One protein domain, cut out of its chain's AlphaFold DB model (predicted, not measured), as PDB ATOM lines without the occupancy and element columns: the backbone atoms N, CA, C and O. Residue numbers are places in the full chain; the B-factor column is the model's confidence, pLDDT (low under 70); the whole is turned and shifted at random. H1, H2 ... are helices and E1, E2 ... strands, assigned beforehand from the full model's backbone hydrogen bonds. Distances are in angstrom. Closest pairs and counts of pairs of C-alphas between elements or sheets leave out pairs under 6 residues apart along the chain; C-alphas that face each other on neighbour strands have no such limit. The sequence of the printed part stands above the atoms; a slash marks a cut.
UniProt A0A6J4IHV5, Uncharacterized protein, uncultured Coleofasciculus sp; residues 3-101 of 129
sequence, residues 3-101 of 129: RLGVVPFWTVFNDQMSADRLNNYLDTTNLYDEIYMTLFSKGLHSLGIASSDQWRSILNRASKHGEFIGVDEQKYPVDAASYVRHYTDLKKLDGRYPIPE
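This is residues 3 to 101 of the 129 residues of an uncharacterized protein of uncultured Coleofasciculus sp (UniProt A0A6J4IHV5). The printed part has little regular structure: long loops join a small core of two parallel strands, E1 and E2, with H1 and H2 side by side toward one side and H3 toward the other. Named elements hold 38 of 99 residues, mixed in class, in the order H1, E1, H2, E2, H3. It is compact, radius of gyration of the C-alphas 13.9 A, spanning 44 by 33 by 22 A.

H1, residues 16 to 28, touches H2, residues 52 to 59, with residues 19 to 23 alone, the same way at a shallow tilt of 17 degrees; their closest C-alphas, Asn 23 and Ile 58, are 6.6 A apart. E1, residues 34 to 37, is parallel to E2, residues 65 to 68; N 35 and O 65, 2.9 A apart, are within hydrogen-bond range. E1, H2 and E2 form a strand-helix-strand unit, two parallel neighbour strands with a helix between, its crossover right-handed. H3, residues 82 to 90, is apart from H1, H2 and E1. Every O i to N i+4 pair is within hydrogen-bond range in H2, 8 of 9 in H1 and 3 of 5 in H3.

H1, 18.7 A long, begins at C-alpha 16 (33.846, 47.975, -51.623); H3, 11.2 A, ends at C-alpha 90 (45.669, 45.286, -30.291).

The printed part has no cut. The links E1 to H2 and E2 to H3 are long. Residues 42 to 45 have pLDDT under 70.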
ATOM      1  N   ARG A   3      45.056  55.840 -24.787       89.31
ATOM      2  CA  ARG A   3      46.487  55.539 -24.591       89.31
ATOM      3  C   ARG A   3      47.287  55.432 -25.901       89.31
ATOM      4  O   ARG A   3      48.484  55.688 -25.922       89.31
ATOM      5  N   LEU A   4      46.644  55.002 -26.987       89.00
ATOM      6  CA  LEU A   4      47.274  54.840 -28.304       89.00
ATOM      7  C   LEU A   4      47.237  56.143 -29.123       89.00
ATOM      8  O   LEU A   4      48.003  56.281 -30.066       89.00
ATOM      9  N   GLY A   5      46.358  57.094 -28.778       89.00
ATOM     10  CA  GLY A   5      46.156  58.328 -29.544       89.00
ATOM     11  C   GLY A   5      45.615  58.101 -30.959       89.00
ATOM     12  O   GLY A   5      45.898  58.888 -31.854       89.00
ATOM     13  N   VAL A   6      44.873  57.011 -31.176       90.12
ATOM     14  CA  VAL A   6      44.314  56.662 -32.490       90.12
ATOM     15  C   VAL A   6      42.908  57.228 -32.667       90.12
ATOM     16  O   VAL A   6      42.105  57.230 -31.729       90.12
ATOM     17  N   VAL A   7      42.599  57.650 -33.892       91.69
ATOM     18  CA  VAL A   7      41.256  58.075 -34.295       91.69
ATOM     19  C   VAL A   7      40.528  56.868 -34.889       91.69
ATOM     20  O   VAL A   7      41.025  56.280 -35.850       91.69
ATOM     21  N   PRO A   8      39.384  56.445 -34.327       92.06
ATOM     22  CA  PRO A   8      38.678  55.286 -34.840       92.06
ATOM     23  C   PRO A   8      37.942  55.612 -36.144       92.06
ATOM     24  O   PRO A   8      37.267  56.634 -36.251       92.06
ATOM     25  N   PHE A   9      37.996  54.681 -37.092       92.56
ATOM     26  CA  PHE A   9      37.135  54.658 -38.268       92.56
ATOM     27  C   PHE A   9      36.345  53.349 -38.259       92.56
ATOM     28  O   PHE A   9      36.932  52.267 -38.297       92.56
ATOM     29  N   TRP A  10      35.019  53.442 -38.171       91.88
ATOM     30  CA  TRP A  10      34.136  52.280 -38.083       91.88
ATOM     31  C   TRP A  10      33.315  52.132 -39.355       91.88
ATOM     32  O   TRP A  10      32.657  53.074 -39.797       91.88
ATOM     33  N   THR A  11      33.306  50.926 -39.911       89.81
ATOM     34  CA  THR A  11      32.446  50.556 -41.035       89.81
ATOM     35  C   THR A  11      31.439  49.512 -40.576       89.81
ATOM     36  O   THR A  11      31.693  48.732 -39.659       89.81
ATOM     37  N   VAL A  12      30.268  49.498 -41.212       85.44
ATOM     38  CA  VAL A  12      29.256  48.467 -40.937       85.44
ATOM     39  C   VAL A  12      29.691  47.131 -41.548       85.44
ATOM     40  O   VAL A  12      29.504  46.080 -40.934       85.44
ATOM     41  N   PHE A  13      30.295  47.169 -42.743       86.25
ATOM     42  CA  PHE A  13      30.783  46.002 -43.479       86.25
ATOM     43  C   PHE A  13      32.168  46.260 -44.089       86.25
ATOM     44  O   PHE A  13      32.593  47.401 -44.243       86.25
ATOM     45  N   ASN A  14      32.860  45.181 -44.470       90.00
ATOM     46  CA  ASN A  14      34.125  45.239 -45.211       90.00
ATOM     47  C   ASN A  14      33.870  45.168 -46.725       90.00
ATOM     48  O   ASN A  14      34.462  44.354 -47.432       90.00
ATOM     49  N   ASP A  15      32.910  45.956 -47.204       91.56
ATOM     50  CA  ASP A  15      32.527  46.006 -48.613       91.56
ATOM     51  C   ASP A  15      33.323  47.059 -49.397       91.56
ATOM     52  O   ASP A  15      34.041  47.884 -48.826       91.56
ATOM     53  N   GLN A  16      33.187  47.025 -50.725       92.50
ATOM     54  CA  GLN A  16      33.846  47.975 -51.623       92.50
ATOM     55  C   GLN A  16      33.515  49.428 -51.267       92.50
ATOM     56  O   GLN A  16      34.403  50.269 -51.215       92.50
ATOM     57  N   MET A  17      32.252  49.713 -50.942       93.31
ATOM     58  CA  MET A  17      31.816  51.061 -50.573       93.31
ATOM     59  C   MET A  17      32.561  51.580 -49.339       93.31
ATOM     60  O   MET A  17      32.917  52.757 -49.264       93.31
ATOM     61  N   SER A  18      32.790  50.711 -48.357       94.25
ATOM     62  CA  SER A  18      33.517  51.050 -47.138       94.25
ATOM     63  C   SER A  18      35.004  51.288 -47.408       94.25
ATOM     64  O   SER A  18      35.571  52.233 -46.858       94.25
ATOM     65  N   ALA A  19      35.615  50.494 -48.294       95.25
ATOM     66  CA  ALA A  19      36.992  50.703 -48.743       95.25
ATOM     67  C   ALA A  19      37.145  52.033 -49.501       95.25
ATOM     68  O   ALA A  19      38.043  52.820 -49.199       95.25
ATOM     69  N   ASP A  20      36.225  52.332 -50.421       95.56
ATOM     70  CA  ASP A  20      36.227  53.569 -51.208       95.56
ATOM     71  C   ASP A  20      36.045  54.801 -50.316       95.56
ATOM     72  O   ASP A  20      36.744  55.800 -50.470       95.56
ATOM     73  N   ARG A  21      35.145  54.732 -49.327       95.56
ATOM     74  CA  ARG A  21      34.945  55.813 -48.348       95.56
ATOM     75  C   ARG A  21      36.204  56.103 -47.541       95.56
ATOM     76  O   ARG A  21      36.530  57.273 -47.350       95.56
ATOM     77  N   LEU A  22      36.898  55.064 -47.073       96.19
ATOM     78  CA  LEU A  22      38.150  55.242 -46.343       96.19
ATOM     79  C   LEU A  22      39.240  55.832 -47.247       96.19
ATOM     80  O   LEU A  22      39.935  56.753 -46.831       96.19
ATOM     81  N   ASN A  23      39.349  55.369 -48.494       95.50
ATOM     82  CA  ASN A  23      40.280  55.948 -49.463       95.50
ATOM     83  C   ASN A  23      40.009  57.434 -49.714       95.50
ATOM     84  O   ASN A  23      40.914  58.247 -49.551       95.50
ATOM     85  N   ASN A  24      38.762  57.796 -50.014       95.75
ATOM     86  CA  ASN A  24      38.375  59.186 -50.258       95.75
ATOM     87  C   ASN A  24      38.638  60.078 -49.034       95.75
ATOM     88  O   ASN A  24      39.047  61.232 -49.163       95.75
ATOM     89  N   TYR A  25      38.425  59.550 -47.825       95.75
ATOM     90  CA  TYR A  25      38.789  60.255 -46.598       95.75
ATOM     91  C   TYR A  25      40.302  60.497 -46.521       95.75
ATOM     92  O   TYR A  25      40.741  61.623 -46.289       95.75
ATOM     93  N   LEU A  26      41.106  59.463 -46.776       96.00
ATOM     94  CA  LEU A  26      42.563  59.559 -46.759       96.00
ATOM     95  C   LEU A  26      43.131  60.447 -47.881       96.00
ATOM     96  O   LEU A  26      44.257  60.917 -47.750       96.00
ATOM     97  N   ASP A  27      42.386  60.689 -48.966       95.50
ATOM     98  CA  ASP A  27      42.769  61.619 -50.044       95.50
ATOM     99  C   ASP A  27      42.628  63.093 -49.643       95.50
ATOM    100  O   ASP A  27      43.262  63.962 -50.237       95.50
ATOM    101  N   THR A  28      41.785  63.386 -48.652       94.50
ATOM    102  CA  THR A  28      41.402  64.760 -48.282       94.50
ATOM    103  C   THR A  28      41.952  65.204 -46.928       94.50
ATOM    104  O   THR A  28      41.761  66.352 -46.531       94.50
ATOM    105  N   THR A  29      42.648  64.314 -46.221       93.06
ATOM    106  CA  THR A  29      43.211  64.558 -44.890       93.06
ATOM    107  C   THR A  29      44.740  64.577 -44.916       93.06
ATOM    108  O   THR A  29      45.377  64.136 -45.873       93.06
ATOM    109  N   ASN A  30      45.346  65.083 -43.841       91.12
ATOM    110  CA  ASN A  30      46.786  64.957 -43.637       91.12
ATOM    111  C   ASN A  30      47.172  63.480 -43.478       91.12
ATOM    112  O   ASN A  30      46.417  62.683 -42.924       91.12
ATOM    113  N   LEU A  31      48.377  63.124 -43.926       91.94
ATOM    114  CA  LEU A  31      48.865  61.750 -43.836       91.94
ATOM    115  C   LEU A  31      48.941  61.278 -42.380       91.94
ATOM    116  O   LEU A  31      49.523  61.945 -41.523       91.94
ATOM    117  N   TYR A  32      48.399  60.088 -42.129       95.19
ATOM    118  CA  TYR A  32      48.590  59.378 -40.873       95.19
ATOM    119  C   TYR A  32      49.950  58.691 -40.867       95.19
ATOM    120  O   TYR A  32      50.314  58.015 -41.829       95.19
ATOM    121  N   ASP A  33      50.676  58.818 -39.758       94.38
ATOM    122  CA  ASP A  33      51.917  58.071 -39.542       94.38
ATOM    123  C   ASP A  33      51.675  56.563 -39.524       94.38
ATOM    124  O   ASP A  33      52.422  55.794 -40.129       94.38
ATOM    125  N   GLU A  34      50.608  56.150 -38.847       95.44
ATOM    126  CA  GLU A  34      50.269  54.749 -38.656       95.44
ATOM    127  C   GLU A  34      48.796  54.509 -38.957       95.44
ATOM    128  O   GLU A  34      47.934  55.294 -38.550       95.44
ATOM    129  N   ILE A  35      48.502  53.405 -39.642       96.75
ATOM    130  CA  ILE A  35      47.139  52.932 -39.870       96.75
ATOM    131  C   ILE A  35      47.062  51.477 -39.411       96.75
ATOM    132  O   ILE A  35      47.792  50.612 -39.889       96.75
ATOM    133  N   TYR A  36      46.140  51.209 -38.492       95.94
ATOM    134  CA  TYR A  36      45.868  49.876 -37.970       95.94
ATOM    135  C   TYR A  36      44.448  49.472 -38.337       95.94
ATOM    136  O   TYR A  36      43.511  50.245 -38.133       95.94
ATOM    137  N   MET A  37      44.273  48.262 -38.862       95.56
ATOM    138  CA  MET A  37      42.977  47.821 -39.373       95.56
ATOM    139  C   MET A  37      42.643  46.407 -38.924       95.56
ATOM    140  O   MET A  37      43.458  45.500 -39.019       95.56
ATOM    141  N   THR A  38      41.405  46.184 -38.500       93.75
ATOM    142  CA  THR A  38      40.867  44.837 -38.306       93.75
ATOM    143  C   THR A  38      39.713  44.639 -39.267       93.75
ATOM    144  O   THR A  38      38.800  45.456 -39.324       93.75
ATOM    145  N   LEU A  39      39.742  43.527 -39.997       92.12
ATOM    146  CA  LEU A  39      38.680  43.129 -40.905       92.12
ATOM    147  C   LEU A  39      37.892  41.979 -40.281       92.12
ATOM    148  O   LEU A  39      38.351  40.836 -40.215       92.12
ATOM    149  N   PHE A  40      36.683  42.278 -39.816       83.25
ATOM    150  CA  PHE A  40      35.782  41.247 -39.311       83.25
ATOM    151  C   PHE A  40      35.223  40.380 -40.445       83.25
ATOM    152  O   PHE A  40      34.535  40.847 -41.354       83.25
ATOM    153  N   SER A  41      35.535  39.089 -40.396       78.06
ATOM    154  CA  SER A  41      35.057  38.111 -41.367       78.06
ATOM    155  C   SER A  41      33.593  37.753 -41.110       78.06
ATOM    156  O   SER A  41      33.196  37.492 -39.973       78.06
ATOM    157  N   LYS A  42      32.799  37.673 -42.183       69.00
ATOM    158  CA  LYS A  42      31.443  37.095 -42.163       69.00
ATOM    159  C   LYS A  42      31.364  35.688 -42.761       69.00
ATOM    160  O   LYS A  42      30.271  35.146 -42.878       69.00
ATOM    161  N   GLY A  43      32.491  35.096 -43.157       66.50
ATOM    162  CA  GLY A  43      32.517  33.721 -43.666       66.50
ATOM    163  C   GLY A  43      31.974  33.523 -45.086       66.50
ATOM    164  O   GLY A  43      31.812  32.380 -45.502       66.50
ATOM    165  N   LEU A  44      31.688  34.588 -45.842       67.56
ATOM    166  CA  LEU A  44      31.082  34.493 -47.172       67.56
ATOM    167  C   LEU A  44      31.882  35.295 -48.199       67.56
ATOM    168  O   LEU A  44      32.152  36.477 -47.999       67.56
ATOM    169  N   HIS A  45      32.198  34.654 -49.324       67.25
ATOM    170  CA  HIS A  45      32.639  35.342 -50.533       67.25
ATOM    171  C   HIS A  45      31.388  35.876 -51.236       67.25
ATOM    172  O   HIS A  45      30.666  35.116 -51.878       67.25
ATOM    173  N   SER A  46      31.085  37.162 -51.067       70.19
ATOM    174  CA  SER A  46      30.023  37.830 -51.822       70.19
ATOM    175  C   SER A  46      30.628  38.858 -52.773       70.19
ATOM    176  O   SER A  46      31.688  39.416 -52.495       70.19
ATOM    177  N   LEU A  47      29.945  39.120 -53.891       70.06
ATOM    178  CA  LEU A  47      30.404  40.013 -54.966       70.06
ATOM    179  C   LEU A  47      30.668  41.471 -54.526       70.06
ATOM    180  O   LEU A  47      31.152  42.256 -55.331       70.06
ATOM    181  N   GLY A  48      30.352  41.845 -53.282       83.56
ATOM    182  CA  GLY A  48      30.559  43.195 -52.751       83.56
ATOM    183  C   GLY A  48      31.669  43.326 -51.707       83.56
ATOM    184  O   GLY A  48      31.925  44.445 -51.271       83.56
ATOM    185  N   ILE A  49      32.303  42.232 -51.271       88.25
ATOM    186  CA  ILE A  49      33.378  42.289 -50.267       88.25
ATOM    187  C   ILE A  49      34.671  42.776 -50.922       88.25
ATOM    188  O   ILE A  49      35.101  42.214 -51.927       88.25
ATOM    189  N   ALA A  50      35.294  43.796 -50.331       92.06
ATOM    190  CA  ALA A  50      36.608  44.257 -50.764       92.06
ATOM    191  C   ALA A  50      37.670  43.210 -50.401       92.06
ATOM    192  O   ALA A  50      37.643  42.651 -49.305       92.06
ATOM    193  N   SER A  51      38.595  42.931 -51.316       91.19
ATOM    194  CA  SER A  51      39.641  41.929 -51.121       91.19
ATOM    195  C   SER A  51      40.657  42.352 -50.057       91.19
ATOM    196  O   SER A  51      40.821  43.537 -49.756       91.19
ATOM    197  N   SER A  52      41.388  41.377 -49.509       91.94
ATOM    198  CA  SER A  52      42.525  41.642 -48.618       91.94
ATOM    199  C   SER A  52      43.541  42.587 -49.267       91.94
ATOM    200  O   SER A  52      43.985  43.525 -48.614       91.94
ATOM    201  N   ASP A  53      43.832  42.412 -50.560       94.06
ATOM    202  CA  ASP A  53      44.759  43.267 -51.313       94.06
ATOM    203  C   ASP A  53      44.283  44.723 -51.407       94.06
ATOM    204  O   ASP A  53      45.084  45.653 -51.302       94.06
ATOM    205  N   GLN A  54      42.976  44.955 -51.561       94.94
ATOM    206  CA  GLN A  54      42.421  46.310 -51.577       94.94
ATOM    207  C   GLN A  54      42.587  46.981 -50.213       94.94
ATOM    208  O   GLN A  54      43.055  48.116 -50.133       94.94
ATOM    209  N   TRP A  55      42.291  46.271 -49.127       95.88
ATOM    210  CA  TRP A  55      42.530  46.784 -47.777       95.88
ATOM    211  C   TRP A  55      44.021  46.992 -47.485       95.88
ATOM    212  O   TRP A  55      44.403  47.998 -46.887       95.88
ATOM    213  N   ARG A  56      44.884  46.097 -47.974       96.88
ATOM    214  CA  ARG A  56      46.341  46.230 -47.894       96.88
ATOM    215  C   ARG A  56      46.829  47.479 -48.627       96.88
ATOM    216  O   ARG A  56      47.687  48.186 -48.109       96.88
ATOM    217  N   SER A  57      46.247  47.797 -49.784       97.19
ATOM    218  CA  SER A  57      46.567  49.024 -50.525       97.19
ATOM    219  C   SER A  57      46.246  50.292 -49.722       97.19
ATOM    220  O   SER A  57      47.018  51.246 -49.759       97.19
ATOM    221  N   ILE A  58      45.170  50.270 -48.926       97.19
ATOM    222  CA  ILE A  58      44.798  51.367 -48.023       97.19
ATOM    223  C   ILE A  58      45.798  51.485 -46.871       97.19
ATOM    224  O   ILE A  58      46.253  52.586 -46.572       97.19
ATOM    225  N   LEU A  59      46.179  50.368 -46.244       97.69
ATOM    226  CA  LEU A  59      47.186  50.357 -45.174       97.69
ATOM    227  C   LEU A  59      48.528  50.941 -45.632       97.69
ATOM    228  O   LEU A  59      49.164  51.676 -44.880       97.69
ATOM    229  N   ASN A  60      48.922  50.688 -46.882       97.12
ATOM    230  CA  ASN A  60      50.161  51.211 -47.465       97.12
ATOM    231  C   ASN A  60      50.170  52.740 -47.651       97.12
ATOM    232  O   ASN A  60      51.199  53.297 -48.026       97.12
ATOM    233  N   ARG A  61      49.049  53.429 -47.403       96.44
ATOM    234  CA  ARG A  61      48.975  54.898 -47.416       96.44
ATOM    235  C   ARG A  61      49.503  55.541 -46.134       96.44
ATOM    236  O   ARG A  61      49.686  56.757 -46.112       96.44
ATOM    237  N   ALA A  62      49.708  54.763 -45.071       97.06
ATOM    238  CA  ALA A  62      50.357  55.248 -43.861       97.06
ATOM    239  C   ALA A  62      51.780  55.723 -44.186       97.06
ATOM    240  O   ALA A  62      52.503  55.055 -44.925       97.06
ATOM    241  N   SER A  63      52.204  56.858 -43.630       96.25
ATOM    242  CA  SER A  63      53.526  57.418 -43.939       96.25
ATOM    243  C   SER A  63      54.673  56.589 -43.342       96.25
ATOM    244  O   SER A  63      55.784  56.619 -43.873       96.25
ATOM    245  N   LYS A  64      54.416  55.841 -42.256       95.75
ATOM    246  CA  LYS A  64      55.415  55.007 -41.568       95.75
ATOM    247  C   LYS A  64      55.017  53.538 -41.491       95.75
ATOM    248  O   LYS A  64      55.843  52.692 -41.822       95.75
ATOM    249  N   HIS A  65      53.805  53.220 -41.027       95.56
ATOM    250  CA  HIS A  65      53.429  51.825 -40.755       95.56
ATOM    251  C   HIS A  65      51.943  51.537 -40.973       95.56
ATOM    252  O   HIS A  65      51.076  52.196 -40.406       95.56
ATOM    253  N   GLY A  66      51.648  50.517 -41.775       96.69
ATOM    254  CA  GLY A  66      50.293  50.050 -42.051       96.69
ATOM    255  C   GLY A  66      50.158  48.567 -41.732       96.69
ATOM    256  O   GLY A  66      50.835  47.741 -42.346       96.69
ATOM    257  N   GLU A  67      49.274  48.200 -40.807       96.06
ATOM    258  CA  GLU A  67      49.183  46.819 -40.326       96.06
ATOM    259  C   GLU A  67      47.749  46.341 -40.090       96.06
ATOM    260  O   GLU A  67      46.884  47.065 -39.587       96.06
ATOM    261  N   PHE A  68      47.514  45.068 -40.422       96.56
ATOM    262  CA  PHE A  68      46.317  44.379 -39.976       96.56
ATOM    263  C   PHE A  68      46.479  43.875 -38.545       96.56
ATOM    264  O   PHE A  68      47.400  43.129 -38.235       96.56
ATOM    265  N   ILE A  69      45.512  44.194 -37.693       95.44
ATOM    266  CA  ILE A  69      45.442  43.717 -36.317       95.44
ATOM    267  C   ILE A  69      44.522  42.498 -36.266       95.44
ATOM    268  O   ILE A  69      43.303  42.612 -36.433       95.44
ATOM    269  N   GLY A  70      45.110  41.323 -36.041       94.12
ATOM    270  CA  GLY A  70      44.402  40.055 -35.855       94.12
ATOM    271  C   GLY A  70      43.860  39.374 -37.114       94.12
ATOM    272  O   GLY A  70      43.284  38.289 -36.996       94.12
ATOM    273  N   VAL A  71      44.045  39.956 -38.301       94.75
ATOM    274  CA  VAL A  71      43.562  39.392 -39.574       94.75
ATOM    275  C   VAL A  71      44.589  38.423 -40.155       94.75
ATOM    276  O   VAL A  71      45.754  38.771 -40.321       94.75
ATOM    277  N   ASP A  72      44.142  37.223 -40.508       93.00
ATOM    278  CA  ASP A  72      44.872  36.306 -41.378       93.00
ATOM    279  C   ASP A  72      44.444  36.567 -42.828       93.00
ATOM    280  O   ASP A  72      43.363  36.161 -43.262       93.00
ATOM    281  N   GLU A  73      45.286  37.274 -43.578       92.00
ATOM    282  CA  GLU A  73      45.008  37.659 -44.965       92.00
ATOM    283  C   GLU A  73      44.802  36.468 -45.898       92.00
ATOM    284  O   GLU A  73      44.038  36.579 -46.850       92.00
ATOM    285  N   GLN A  74      45.441  35.327 -45.623       91.81
ATOM    286  CA  GLN A  74      45.301  34.127 -46.451       91.81
ATOM    287  C   GLN A  74      43.948  33.447 -46.235       91.81
ATOM    288  O   GLN A  74      43.471  32.716 -47.101       91.81
ATOM    289  N   LYS A  75      43.334  33.668 -45.066       90.88
ATOM    290  CA  LYS A  75      42.006  33.146 -44.727       90.88
ATOM    291  C   LYS A  75      40.897  34.171 -44.914       90.88
ATOM    292  O   LYS A  75      39.727  33.800 -44.885       90.88
ATOM    293  N   TYR A  76      41.210  35.449 -45.074       89.19
ATOM    294  CA  TYR A  76      40.211  36.463 -45.384       89.19
ATOM    295  C   TYR A  76      39.531  36.142 -46.735       89.19
ATOM    296  O   TYR A  76      40.226  35.759 -47.672       89.19
ATOM    297  N   PRO A  77      38.192  36.256 -46.875       90.12
ATOM    298  CA  PRO A  77      37.201  36.838 -45.970       90.12
ATOM    299  C   PRO A  77      36.523  35.834 -45.030       90.12
ATOM    300  O   PRO A  77      35.483  36.168 -44.462       90.12
ATOM    301  N   VAL A  78      37.061  34.624 -44.842       89.69
ATOM    302  CA  VAL A  78      36.510  33.565 -43.966       89.69
ATOM    303  C   VAL A  78      37.245  33.418 -42.623       89.69
ATOM    304  O   VAL A  78      37.005  32.473 -41.871       89.69
ATOM    305  N   ASP A  79      38.114  34.374 -42.294       89.56
ATOM    306  CA  ASP A  79      38.907  34.392 -41.068       89.56
ATOM    307  C   ASP A  79      38.096  34.697 -39.788       89.56
ATOM    308  O   ASP A  79      38.173  35.780 -39.208       89.56
ATOM    309  N   ALA A  80      37.326  33.724 -39.302       86.50
ATOM    310  CA  ALA A  80      36.543  33.858 -38.070       86.50
ATOM    311  C   ALA A  80      37.401  33.985 -36.793       86.50
ATOM    312  O   ALA A  80      36.892  34.343 -35.735       86.50
ATOM    313  N   ALA A  81      38.702  33.700 -36.851       90.06
ATOM    314  CA  ALA A  81      39.577  33.855 -35.692       90.06
ATOM    315  C   ALA A  81      40.030  35.314 -35.479       90.06
ATOM    316  O   ALA A  81      40.580  35.624 -34.417       90.06
ATOM    317  N   SER A  82      39.747  36.222 -36.426       90.38
ATOM    318  CA  SER A  82      40.090  37.642 -36.296       90.38
ATOM    319  C   SER A  82      39.406  38.323 -35.109       90.38
ATOM    320  O   SER A  82      40.008  39.193 -34.486       90.38
ATOM    321  N   TYR A  83      38.212  37.871 -34.706       85.81
ATOM    322  CA  TYR A  83      37.509  38.389 -33.525       85.81
ATOM    323  C   TYR A  83      38.301  38.184 -32.229       85.81
ATOM    324  O   TYR A  83      38.379  39.083 -31.394       85.81
ATOM    325  N   VAL A  84      38.911  37.007 -32.068       90.19
ATOM    326  CA  VAL A  84      39.703  36.678 -30.877       90.19
ATOM    327  C   VAL A  84      41.072  37.346 -30.957       90.19
ATOM    328  O   VAL A  84      41.514  37.965 -29.987       90.19
ATOM    329  N   ARG A  85      41.728  37.268 -32.124       94.06
ATOM    330  CA  ARG A  85      43.064  37.844 -32.314       94.06
ATOM    331  C   ARG A  85      43.081  39.365 -32.238       94.06
ATOM    332  O   ARG A  85      44.066  39.913 -31.759       94.06
ATOM    333  N   HIS A  86      41.996  40.042 -32.624       91.50
ATOM    334  CA  HIS A  86      41.888  41.497 -32.518       91.50
ATOM    335  C   HIS A  86      42.264  41.987 -31.118       91.50
ATOM    336  O   HIS A  86      43.137  42.834 -30.972       91.50
ATOM    337  N   TYR A  87      41.662  41.407 -30.076       89.75
ATOM    338  CA  TYR A  87      41.934  41.818 -28.700       89.75
ATOM    339  C   TYR A  87      43.385  41.558 -28.282       89.75
ATOM    340  O   TYR A  87      44.010  42.406 -27.640       89.75
ATOM    341  N   THR A  88      43.928  40.385 -28.618       92.81
ATOM    342  CA  THR A  88      45.289  40.010 -28.213       92.81
ATOM    343  C   THR A  88      46.352  40.802 -28.957       92.81
ATOM    344  O   THR A  88      47.359  41.157 -28.354       92.81
ATOM    345  N   ASP A  89      46.129  41.099 -30.234       94.25
ATOM    346  CA  ASP A  89      47.093  41.803 -31.076       94.25
ATOM    347  C   ASP A  89      47.020  43.313 -30.856       94.25
ATOM    348  O   ASP A  89      48.058  43.956 -30.736       94.25
ATOM    349  N   LEU A  90      45.823  43.872 -30.645       90.94
ATOM    350  CA  LEU A  90      45.669  45.286 -30.291       90.94
ATOM    351  C   LEU A  90      46.400  45.634 -28.985       90.94
ATOM    352  O   LEU A  90      46.936  46.729 -28.842       90.94
ATOM    353  N   LYS A  91      46.451  44.702 -28.025       89.81
ATOM    354  CA  LYS A  91      47.191  44.882 -26.767       89.81
ATOM    355  C   LYS A  91      48.705  44.979 -26.937       89.81
ATOM    356  O   LYS A  91      49.350  45.496 -26.028       89.81
ATOM    357  N   LYS A  92      49.252  44.460 -28.039       91.44
ATOM    358  CA  LYS A  92      50.689  44.508 -28.340       91.44
ATOM    359  C   LYS A  92      51.121  45.877 -28.857       91.44
ATOM    360  O   LYS A  92      52.315  46.137 -28.890       91.44
ATOM    361  N   LEU A  93      50.177  46.734 -29.249       90.38
ATOM    362  CA  LEU A  93      50.494  48.100 -29.639       90.38
ATOM    363  C   LEU A  93      50.897  48.920 -28.411       90.38
ATOM    364  O   LEU A  93      50.169  48.998 -27.408       90.38
ATOM    365  N   ASP A  94      52.056  49.559 -28.522       85.25
ATOM    366  CA  ASP A  94      52.598  50.404 -27.471       85.25
ATOM    367  C   ASP A  94      51.747  51.663 -27.288       85.25
ATOM    368  O   ASP A  94      51.346  52.348 -28.231       85.25
ATOM    369  N   GLY A  95      51.441  51.970 -26.027       83.50
ATOM    370  CA  GLY A  95      50.790  53.225 -25.667       83.50
ATOM    371  C   GLY A  95      51.730  54.401 -25.893       83.50
ATOM    372  O   GLY A  95      52.829  54.404 -25.352       83.50
ATOM    373  N   ARG A  96      51.278  55.414 -26.633       84.06
ATOM    374  CA  ARG A  96      52.018  56.668 -26.839       84.06
ATOM    375  C   ARG A  96      51.714  57.714 -25.770       84.06
ATOM    376  O   ARG A  96      52.553  58.561 -25.486       84.06
ATOM    377  N   TYR A  97      50.525  57.650 -25.183       87.38
ATOM    378  CA  TYR A  97      50.023  58.647 -24.247       87.38
ATOM    379  C   TYR A  97      49.641  57.999 -22.917       87.38
ATOM    380  O   TYR A  97      49.140  56.871 -22.918       87.38
ATOM    381  N   PRO A  98      49.831  58.684 -21.779       89.88
ATOM    382  CA  PRO A  98      49.222  58.254 -20.528       89.88
ATOM    383  C   PRO A  98      47.693  58.255 -20.664       89.88
ATOM    384  O   PRO A  98      47.122  58.974 -21.486       89.88
ATOM    385  N   ILE A  99      47.016  57.434 -19.863       87.94
ATOM    386  CA  ILE A  99      45.559  57.546 -19.744       87.94
ATOM    387  C   ILE A  99      45.277  58.870 -19.019       87.94
ATOM    388  O   ILE A  99      45.863  59.078 -17.957       87.94
ATOM    389  N   PRO A 100      44.451  59.771 -19.584       87.00
ATOM    390  CA  PRO A 100      44.124  61.021 -18.916       87.00
ATOM    391  C   PRO A 100      43.296  60.746 -17.659       87.00
ATOM    392  O   PRO A 100      42.490  59.812 -17.633       87.00
ATOM    393  N   GLU A 101      43.480  61.579 -16.638       90.38
ATOM    394  CA  GLU A 101      42.602  61.570 -15.469       90.38
ATOM    395  C   GLU A 101      41.163  61.935 -15.876       90.38
ATOM    396  O   GLU A 101      40.966  62.670 -16.853       90.38
TER     397      GLU A 101